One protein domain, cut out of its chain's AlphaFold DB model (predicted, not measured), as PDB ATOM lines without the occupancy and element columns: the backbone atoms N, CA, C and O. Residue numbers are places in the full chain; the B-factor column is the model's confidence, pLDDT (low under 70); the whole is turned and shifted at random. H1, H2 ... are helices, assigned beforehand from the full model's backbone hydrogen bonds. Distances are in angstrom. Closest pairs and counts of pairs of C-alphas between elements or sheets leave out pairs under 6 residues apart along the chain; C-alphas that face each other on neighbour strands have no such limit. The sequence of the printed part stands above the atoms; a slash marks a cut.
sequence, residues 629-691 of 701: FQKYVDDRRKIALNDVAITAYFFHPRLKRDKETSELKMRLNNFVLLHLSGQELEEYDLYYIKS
ATOM      1  N   PHE A 629       3.216  76.404  72.440       70.12
ATOM      2  CA  PHE A 629       2.573  75.148  72.042       70.12
ATOM      3  C   PHE A 629       2.664  74.046  73.101       70.12
ATOM      4  O   PHE A 629       2.122  72.960  72.895       70.12
ATOM      5  N   GLN A 630       3.294  74.318  74.247       76.12
ATOM      6  CA  GLN A 630       3.538  73.312  75.282       76.12
ATOM      7  C   GLN A 630       2.238  72.674  75.801       76.12
ATOM      8  O   GLN A 630       2.150  71.453  75.890       76.12
ATOM      9  N   LYS A 631       1.183  73.478  76.003       75.44
ATOM     10  CA  LYS A 631      -0.136  72.994  76.445       75.44
ATOM     11  C   LYS A 631      -0.730  71.934  75.504       75.44
ATOM     12  O   LYS A 631      -1.255  70.927  75.964       75.44
ATOM     13  N   TYR A 632      -0.604  72.126  74.189       70.25
ATOM     14  CA  TYR A 632      -1.118  71.177  73.192       70.25
ATOM     15  C   TYR A 632      -0.350  69.853  73.197       70.25
ATOM     16  O   TYR A 632      -0.945  68.793  72.991       70.25
ATOM     17  N   VAL A 633       0.963  69.906  73.436       75.31
ATOM     18  CA  VAL A 633       1.790  68.702  73.598       75.31
ATOM     19  C   VAL A 633       1.365  67.941  74.838       75.31
ATOM     20  O   VAL A 633       1.205  66.727  74.766       75.31
ATOM     21  N   ASP A 634       1.145  68.638  75.950       78.56
ATOM     22  CA  ASP A 634       0.789  68.008  77.218       78.56
ATOM     23  C   ASP A 634      -0.584  67.318  77.140       78.56
ATOM     24  O   ASP A 634      -0.727  66.183  77.598       78.56
ATOM     25  N   ASP A 635      -1.565  67.930  76.472       77.50
ATOM     26  CA  ASP A 635      -2.877  67.312  76.232       77.50
ATOM     27  C   ASP A 635      -2.778  66.076  75.323       77.50
ATOM     28  O   ASP A 635      -3.371  65.033  75.604       77.50
ATOM     29  N   ARG A 636      -1.977  66.144  74.251       78.88
ATOM     30  CA  ARG A 636      -1.759  64.998  73.350       78.88
ATOM     31  C   ARG A 636      -0.959  63.878  74.009       78.88
ATOM     32  O   ARG A 636      -1.241  62.709  73.751       78.88
ATOM     33  N   ARG A 637      -0.009  64.210  74.887       82.69
ATOM     34  CA  ARG A 637       0.802  63.242  75.635       82.69
ATOM     35  C   ARG A 637      -0.079  62.349  76.512       82.69
ATOM     36  O   ARG A 637       0.177  61.153  76.582       82.69
ATOM     37  N   LYS A 638      -1.165  62.878  77.090       76.38
ATOM     38  CA  LYS A 638      -2.141  62.080  77.862       76.38
ATOM     39  C   LYS A 638      -2.827  60.997  77.027       76.38
ATOM     40  O   LYS A 638      -3.107  59.924  77.546       76.38
ATOM     41  N   ILE A 639      -3.073  61.270  75.747       77.38
ATOM     42  CA  ILE A 639      -3.702  60.321  74.817       77.38
ATOM     43  C   ILE A 639      -2.674  59.299  74.315       77.38
ATOM     44  O   ILE A 639      -2.967  58.108  74.245       77.38
ATOM     45  N   ALA A 640      -1.470  59.759  73.962       78.94
ATOM     46  CA  ALA A 640      -0.418  58.905  73.410       78.94
ATOM     47  C   ALA A 640       0.183  57.940  74.450       78.94
ATOM     48  O   ALA A 640       0.543  56.817  74.107       78.94
ATOM     49  N   LEU A 641       0.274  58.361  75.717       85.94
ATOM     50  CA  LEU A 641       0.783  57.553  76.827       85.94
ATOM     51  C   LEU A 641      -0.362  56.809  77.532       85.94
ATOM     52  O   LEU A 641      -0.757  57.149  78.653       85.94
ATOM     53  N   ASN A 642      -0.920  55.802  76.861       84.50
ATOM     54  CA  ASN A 642      -1.861  54.869  77.488       84.50
ATOM     55  C   ASN A 642      -1.129  53.874  78.411       84.50
ATOM     56  O   ASN A 642       0.097  53.763  78.364       84.50
ATOM     57  N   ASP A 643      -1.875  53.168  79.263       84.31
ATOM     58  CA  ASP A 643      -1.274  52.334  80.312       84.31
ATOM     59  C   ASP A 643      -0.400  51.209  79.731       84.31
ATOM     60  O   ASP A 643       0.712  51.008  80.201       84.31
ATOM     61  N   VAL A 644      -0.811  50.591  78.616       82.00
ATOM     62  CA  VAL A 644      -0.022  49.566  77.904       82.00
ATOM     63  C   VAL A 644       1.314  50.123  77.398       82.00
ATOM     64  O   VAL A 644       2.353  49.481  77.541       82.00
ATOM     65  N   ALA A 645       1.310  51.325  76.818       84.44
ATOM     66  CA  ALA A 645       2.516  51.973  76.315       84.44
ATOM     67  C   ALA A 645       3.468  52.355  77.459       84.44
ATOM     68  O   ALA A 645       4.677  52.140  77.358       84.44
ATOM     69  N   ILE A 646       2.924  52.862  78.569       82.81
ATOM     70  CA  ILE A 646       3.686  53.178  79.785       82.81
ATOM     71  C   ILE A 646       4.318  51.906  80.364       82.81
ATOM     72  O   ILE A 646       5.502  51.907  80.699       82.81
ATOM     73  N   THR A 647       3.568  50.806  80.424       83.44
ATOM     74  CA  THR A 647       4.063  49.500  80.872       83.44
ATOM     75  C   THR A 647       5.167  48.962  79.957       83.44
ATOM     76  O   THR A 647       6.204  48.517  80.449       83.44
ATOM     77  N   ALA A 648       5.013  49.076  78.634       84.88
ATOM     78  CA  ALA A 648       6.042  48.686  77.667       84.88
ATOM     79  C   ALA A 648       7.334  49.507  77.816       84.88
ATOM     80  O   ALA A 648       8.428  48.951  77.738       84.88
ATOM     81  N   TYR A 649       7.218  50.817  78.064       85.56
ATOM     82  CA  TYR A 649       8.359  51.685  78.365       85.56
ATOM     83  C   TYR A 649       9.060  51.279  79.663       85.56
ATOM     84  O   TYR A 649      10.284  51.161  79.689       85.56
ATOM     85  N   PHE A 650       8.291  50.994  80.718       79.12
ATOM     86  CA  PHE A 650       8.838  50.626  82.021       79.12
ATOM     87  C   PHE A 650       9.637  49.321  81.970       79.12
ATOM     88  O   PHE A 650      10.755  49.257  82.483       79.12
ATOM     89  N   PHE A 651       9.112  48.287  81.315       77.56
ATOM     90  CA  PHE A 651       9.782  46.988  81.218       77.56
ATOM     91  C   PHE A 651      10.882  46.927  80.149       77.56
ATOM     92  O   PHE A 651      11.529  45.889  79.991       77.56
ATOM     93  N   HIS A 652      11.147  48.021  79.430       80.75
ATOM     94  CA  HIS A 652      12.149  48.023  78.374       80.75
ATOM     95  C   HIS A 652      13.580  47.900  78.944       80.75
ATOM     96  O   HIS A 652      14.002  48.733  79.746       80.75
ATOM     97  N   PRO A 653      14.395  46.923  78.498       69.69
ATOM     98  CA  PRO A 653      15.668  46.574  79.143       69.69
ATOM     99  C   PRO A 653      16.796  47.599  78.941       69.69
ATOM    100  O   PRO A 653      17.836  47.502  79.586       69.69
ATOM    101  N   ARG A 654      16.631  48.549  78.011       71.50
ATOM    102  CA  ARG A 654      17.687  49.499  77.599       71.50
ATOM    103  C   ARG A 654      17.347  50.977  77.799       71.50
ATOM    104  O   ARG A 654      18.250  51.804  77.693       71.50
ATOM    105  N   LEU A 655      16.079  51.327  78.033       76.31
ATOM    106  CA  LEU A 655      15.679  52.735  78.164       76.31
ATOM    107  C   LEU A 655      15.887  53.193  79.610       76.31
ATOM    108  O   LEU A 655      15.625  52.446  80.551       76.31
ATOM    109  N   LYS A 656      16.411  54.410  79.789       64.44
ATOM    110  CA  LYS A 656      16.642  54.983  81.119       64.44
ATOM    111  C   LYS A 656      15.316  55.483  81.695       64.44
ATOM    112  O   LYS A 656      14.546  56.140  81.010       64.44
ATOM    113  N   ARG A 657      15.072  55.158  82.965       69.62
ATOM    114  CA  ARG A 657      13.855  55.475  83.736       69.62
ATOM    115  C   ARG A 657      13.922  56.839  84.445       69.62
ATOM    116  O   ARG A 657      13.268  57.080  85.451       69.62
ATOM    117  N   ASP A 658      14.755  57.747  83.955       64.62
ATOM    118  CA  ASP A 658      15.082  59.027  84.592       64.62
ATOM    119  C   ASP A 658      13.986  60.101  84.451       64.62
ATOM    120  O   ASP A 658      14.072  61.155  85.080       64.62
ATOM    121  N   LYS A 659      12.932  59.831  83.668       66.44
ATOM    122  CA  LYS A 659      11.815  60.759  83.398       66.44
ATOM    123  C   LYS A 659      10.464  60.292  83.941       66.44
ATOM    124  O   LYS A 659       9.419  60.815  83.555       66.44
ATOM    125  N   GLU A 660      10.477  59.315  84.839       67.31
ATOM    126  CA  GLU A 660       9.273  58.807  85.487       67.31
ATOM    127  C   GLU A 660       8.701  59.829  86.475       67.31
ATOM    128  O   GLU A 660       9.314  60.152  87.495       67.31
ATOM    129  N   THR A 661       7.488  60.308  86.211       75.19
ATOM    130  CA  THR A 661       6.733  61.112  87.175       75.19
ATOM    131  C   THR A 661       5.988  60.209  88.158       75.19
ATOM    132  O   THR A 661       5.665  59.057  87.851       75.19
ATOM    133  N   SER A 662       5.656  60.736  89.340       74.12
ATOM    134  CA  SER A 662       4.836  60.023  90.334       74.12
ATOM    135  C   SER A 662       3.489  59.561  89.758       74.12
ATOM    136  O   SER A 662       2.991  58.499  90.118       74.12
ATOM    137  N   GLU A 663       2.935  60.325  88.813       78.81
ATOM    138  CA  GLU A 663       1.697  60.002  88.097       78.81
ATOM    139  C   GLU A 663       1.847  58.768  87.192       78.81
ATOM    140  O   GLU A 663       1.005  57.870  87.235       78.81
ATOM    141  N   LEU A 664       2.933  58.678  86.416       79.44
ATOM    142  CA  LEU A 664       3.191  57.524  85.546       79.44
ATOM    143  C   LEU A 664       3.416  56.244  86.362       79.44
ATOM    144  O   LEU A 664       2.904  55.188  85.995       79.44
ATOM    145  N   LYS A 665       4.109  56.348  87.505       76.62
ATOM    146  CA  LYS A 665       4.319  55.226  88.437       76.62
ATOM    147  C   LYS A 665       3.014  54.716  89.040       76.62
ATOM    148  O   LYS A 665       2.800  53.512  89.117       76.62
ATOM    149  N   MET A 666       2.126  55.625  89.441       79.62
ATOM    150  CA  MET A 666       0.821  55.260  89.991       79.62
ATOM    151  C   MET A 666      -0.050  54.547  88.949       79.62
ATOM    152  O   MET A 666      -0.645  53.515  89.251       79.62
ATOM    153  N   ARG A 667      -0.089  55.062  87.713       82.69
ATOM    154  CA  ARG A 667      -0.827  54.438  86.603       82.69
ATOM    155  C   ARG A 667      -0.295  53.049  86.269       82.69
ATOM    156  O   ARG A 667      -1.086  52.122  86.126       82.69
ATOM    157  N   LEU A 668       1.028  52.892  86.226       81.94
ATOM    158  CA  LEU A 668       1.670  51.594  86.047       81.94
ATOM    159  C   LEU A 668       1.272  50.608  87.151       81.94
ATOM    160  O   LEU A 668       0.829  49.508  86.840       81.94
ATOM    161  N   ASN A 669       1.393  50.999  88.421       78.56
ATOM    162  CA  ASN A 669       1.082  50.118  89.549       78.56
ATOM    163  C   ASN A 669      -0.382  49.669  89.535       78.56
ATOM    164  O   ASN A 669      -0.657  48.486  89.707       78.56
ATOM    165  N   ASN A 670      -1.315  50.585  89.263       81.06
ATOM    166  CA  ASN A 670      -2.731  50.240  89.131       81.06
ATOM    167  C   ASN A 670      -2.970  49.272  87.967       81.06
ATOM    168  O   ASN A 670      -3.706  48.300  88.118       81.06
ATOM    169  N   PHE A 671      -2.340  49.515  86.817       83.62
ATOM    170  CA  PHE A 671      -2.481  48.651  85.650       83.62
ATOM    171  C   PHE A 671      -1.929  47.244  85.915       83.62
ATOM    172  O   PHE A 671      -2.600  46.262  85.615       83.62
ATOM    173  N   VAL A 672      -0.751  47.145  86.533       80.06
ATOM    174  CA  VAL A 672      -0.105  45.875  86.892       80.06
ATOM    175  C   VAL A 672      -0.950  45.088  87.901       80.06
ATOM    176  O   VAL A 672      -1.213  43.911  87.675       80.06
ATOM    177  N   LEU A 673      -1.452  45.735  88.960       78.81
ATOM    178  CA  LEU A 673      -2.302  45.095  89.974       78.81
ATOM    179  C   LEU A 673      -3.627  44.566  89.413       78.81
ATOM    180  O   LEU A 673      -4.157  43.584  89.922       78.81
ATOM    181  N   LEU A 674      -4.171  45.218  88.385       82.56
ATOM    182  CA  LEU A 674      -5.428  44.806  87.759       82.56
ATOM    183  C   LEU A 674      -5.276  43.623  86.793       82.56
ATOM    184  O   LEU A 674      -6.273  42.959  86.515       82.56
ATOM    185  N   HIS A 675      -4.076  43.386  86.256       80.56
ATOM    186  CA  HIS A 675      -3.876  42.451  85.142       80.56
ATOM    187  C   HIS A 675      -2.941  41.280  85.457       80.56
ATOM    188  O   HIS A 675      -2.958  40.309  84.705       80.56
ATOM    189  N   LEU A 676      -2.147  41.346  86.529       80.06
ATOM    190  CA  LEU A 676      -1.315  40.228  86.970       80.06
ATOM    191  C   LEU A 676      -2.050  39.355  87.997       80.06
ATOM    192  O   LEU A 676      -2.721  39.850  88.902       80.06
ATOM    193  N   SER A 677      -1.896  38.041  87.869       79.00
ATOM    194  CA  SER A 677      -2.330  37.050  88.855       79.00
ATOM    195  C   SER A 677      -1.452  37.077  90.114       79.00
ATOM    196  O   SER A 677      -0.372  37.664  90.130       79.00
ATOM    197  N   GLY A 678      -1.890  36.409  91.188       75.06
ATOM    198  CA  GLY A 678      -1.155  36.389  92.463       75.06
ATOM    199  C   GLY A 678       0.297  35.908  92.338       75.06
ATOM    200  O   GLY A 678       1.185  36.504  92.937       75.06
ATOM    201  N   GLN A 679       0.553  34.900  91.499       77.25
ATOM    202  CA  GLN A 679       1.905  34.392  91.242       77.25
ATOM    203  C   GLN A 679       2.754  35.387  90.426       77.25
ATOM    204  O   GLN A 679       3.929  35.595  90.716       77.25
ATOM    205  N   GLU A 680       2.157  36.056  89.439       76.44
ATOM    206  CA  GLU A 680       2.840  37.066  88.619       76.44
ATOM    207  C   GLU A 680       3.143  38.348  89.411       76.44
ATOM    208  O   GLU A 680       4.124  39.033  89.130       76.44
ATOM    209  N   LEU A 681       2.334  38.670  90.427       76.00
ATOM    210  CA  LEU A 681       2.592  39.776  91.350       76.00
ATOM    211  C   LEU A 681       3.778  39.491  92.280       76.00
ATOM    212  O   LEU A 681       4.574  40.397  92.522       76.00
ATOM    213  N   GLU A 682       3.945  38.252  92.749       74.69
ATOM    214  CA  GLU A 682       5.138  37.837  93.501       74.69
ATOM    215  C   GLU A 682       6.404  37.913  92.629       74.69
ATOM    216  O   GLU A 682       7.445  38.407  93.069       74.69
ATOM    217  N   GLU A 683       6.315  37.498  91.361       74.38
ATOM    218  CA  GLU A 683       7.400  37.641  90.383       74.38
ATOM    219  C   GLU A 683       7.697  39.110  90.040       74.38
ATOM    220  O   GLU A 683       8.865  39.485  89.892       74.38
ATOM    221  N   TYR A 684       6.668  39.960  89.963       73.00
ATOM    222  CA  TYR A 684       6.805  41.405  89.770       73.00
ATOM    223  C   TYR A 684       7.468  42.090  90.972       73.00
ATOM    224  O   TYR A 684       8.342  42.936  90.778       73.00
ATOM    225  N   ASP A 685       7.129  41.701  92.202       70.88
ATOM    226  CA  ASP A 685       7.757  42.237  93.415       70.88
ATOM    227  C   ASP A 685       9.225  41.780  93.520       70.88
ATOM    228  O   ASP A 685      10.135  42.584  93.746       70.88
ATOM    229  N   LEU A 686       9.507  40.513  93.185       69.12
ATOM    230  CA  LEU A 686      10.871  39.998  93.020       69.12
ATOM    231  C   LEU A 686      11.652  40.741  91.922       69.12
ATOM    232  O   LEU A 686      12.846  41.005  92.090       69.12
ATOM    233  N   TYR A 687      11.009  41.090  90.804       68.88
ATOM    234  CA  TYR A 687      11.584  41.912  89.735       68.88
ATOM    235  C   TYR A 687      11.879  43.337  90.220       68.88
ATOM    236  O   TYR A 687      12.974  43.853  89.979       68.88
ATOM    237  N   TYR A 688      10.958  43.963  90.952       63.88
ATOM    238  CA  TYR A 688      11.116  45.304  91.512       63.88
ATOM    239  C   TYR A 688      12.284  45.359  92.512       63.88
ATOM    240  O   TYR A 688      13.157  46.221  92.404       63.88
ATOM    241  N   ILE A 689      12.393  44.363  93.398       64.12
ATOM    242  CA  ILE A 689      13.483  44.226  94.378       64.12
ATOM    243  C   ILE A 689      14.841  43.960  93.695       64.12
ATOM    244  O   ILE A 689      15.874  44.475  94.130       64.12
ATOM    245  N   LYS A 690      14.868  43.196  92.592       63.38
ATOM    246  CA  LYS A 690      16.097  42.892  91.825       63.38
ATOM    247  C   LYS A 690      16.541  44.010  90.866       63.38
ATOM    248  O   LYS A 690      17.675  43.983  90.375       63.38
ATOM    249  N   SER A 691      15.698  45.003  90.579       56.62
ATOM    250  CA  SER A 691      15.879  45.952  89.467       56.62
ATOM    251  C   SER A 691      16.347  47.353  89.880       56.62
ATOM    252  O   SER A 691      15.907  48.356  89.330       56.62
TER     253      SER A 691
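Overview. This is residues 629 to 691 of the 701 residues of the protein "CN hydrolase domain-containing protein" of Abscondita terminalis (UniProt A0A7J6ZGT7). H2 and H3 cross near their midpoints as the small core of a loose chain of helices, H1 sticks out from it as a free arm at one end, and H4 folds back from the end of H3 as the second arm of a V. Between H2 and H3 the chain makes a wide loop, of which residues 651 to 656 stick out. The printed part has 63 residues with four named helices, in the order H1, H2, H3, H4, and no named strand; the class is all helix. The whole is loose, with a radius of gyration of the C-alphas of 13.4 A, and elongated, spanning 44 by 24 by 17 A.

Along the chain. H1 is residues 629 to 640 and measures 16.6 A from first to last C-alpha, beginning with C-alpha 629 at (2.573, 75.148, 72.042). H2, residues 643 to 650, measures 10.4 A. H3, residues 662 to 675, is the longest helix at 14 residues and 20.3 A, with C-alpha 662 at (4.836, 60.023, 90.334). H4, residues 678 to 690, measures 18.4 A and ends with C-alpha 690 at (16.097, 42.892, 91.825).

Arrangement. H1 touches no helix, and it is apart from H2, H3 and H4. H2 and H3 touch, and their closest C-alphas, those of Thr 647 and Leu 668, are 6.1 A apart. Their lines stand at a steep tilt of 69 degrees, only just short of about perpendicular, and they run opposite ways. H3 and H4 are close but not clearly touching, with the closest C-alphas, those of Leu 673 and Leu 681, 7.4 A apart. They run opposite ways at a shallow tilt of 34 degrees, only just short of steep. H2 and H4 are apart. Every O i to N i+4 pair is within hydrogen-bond range in H2, H3 and H4, while in H1 7 of 8 are.

Size, cuts and confidence. The two C-alphas farthest apart, those of Phe 629 and Gln 679, are 45.1 A apart. Residues 629 to 640, which belong to H1, stand free, as do residues 651 to 656 and residues 685 to 691, of which 685 to 690 belong to H4. Without these stretches the body has 38 residues and spans 29 by 18 by 15 A. The printed part has no cut. The links H1 to H2 and H3 to H4 are tight, with 2 residues each, and the link H2 to H3 is long, with 11 residues. The mean pLDDT of the printed part is 76.2, and residue 653, residues 656 to 660 and residues 686 to 691 are under 70.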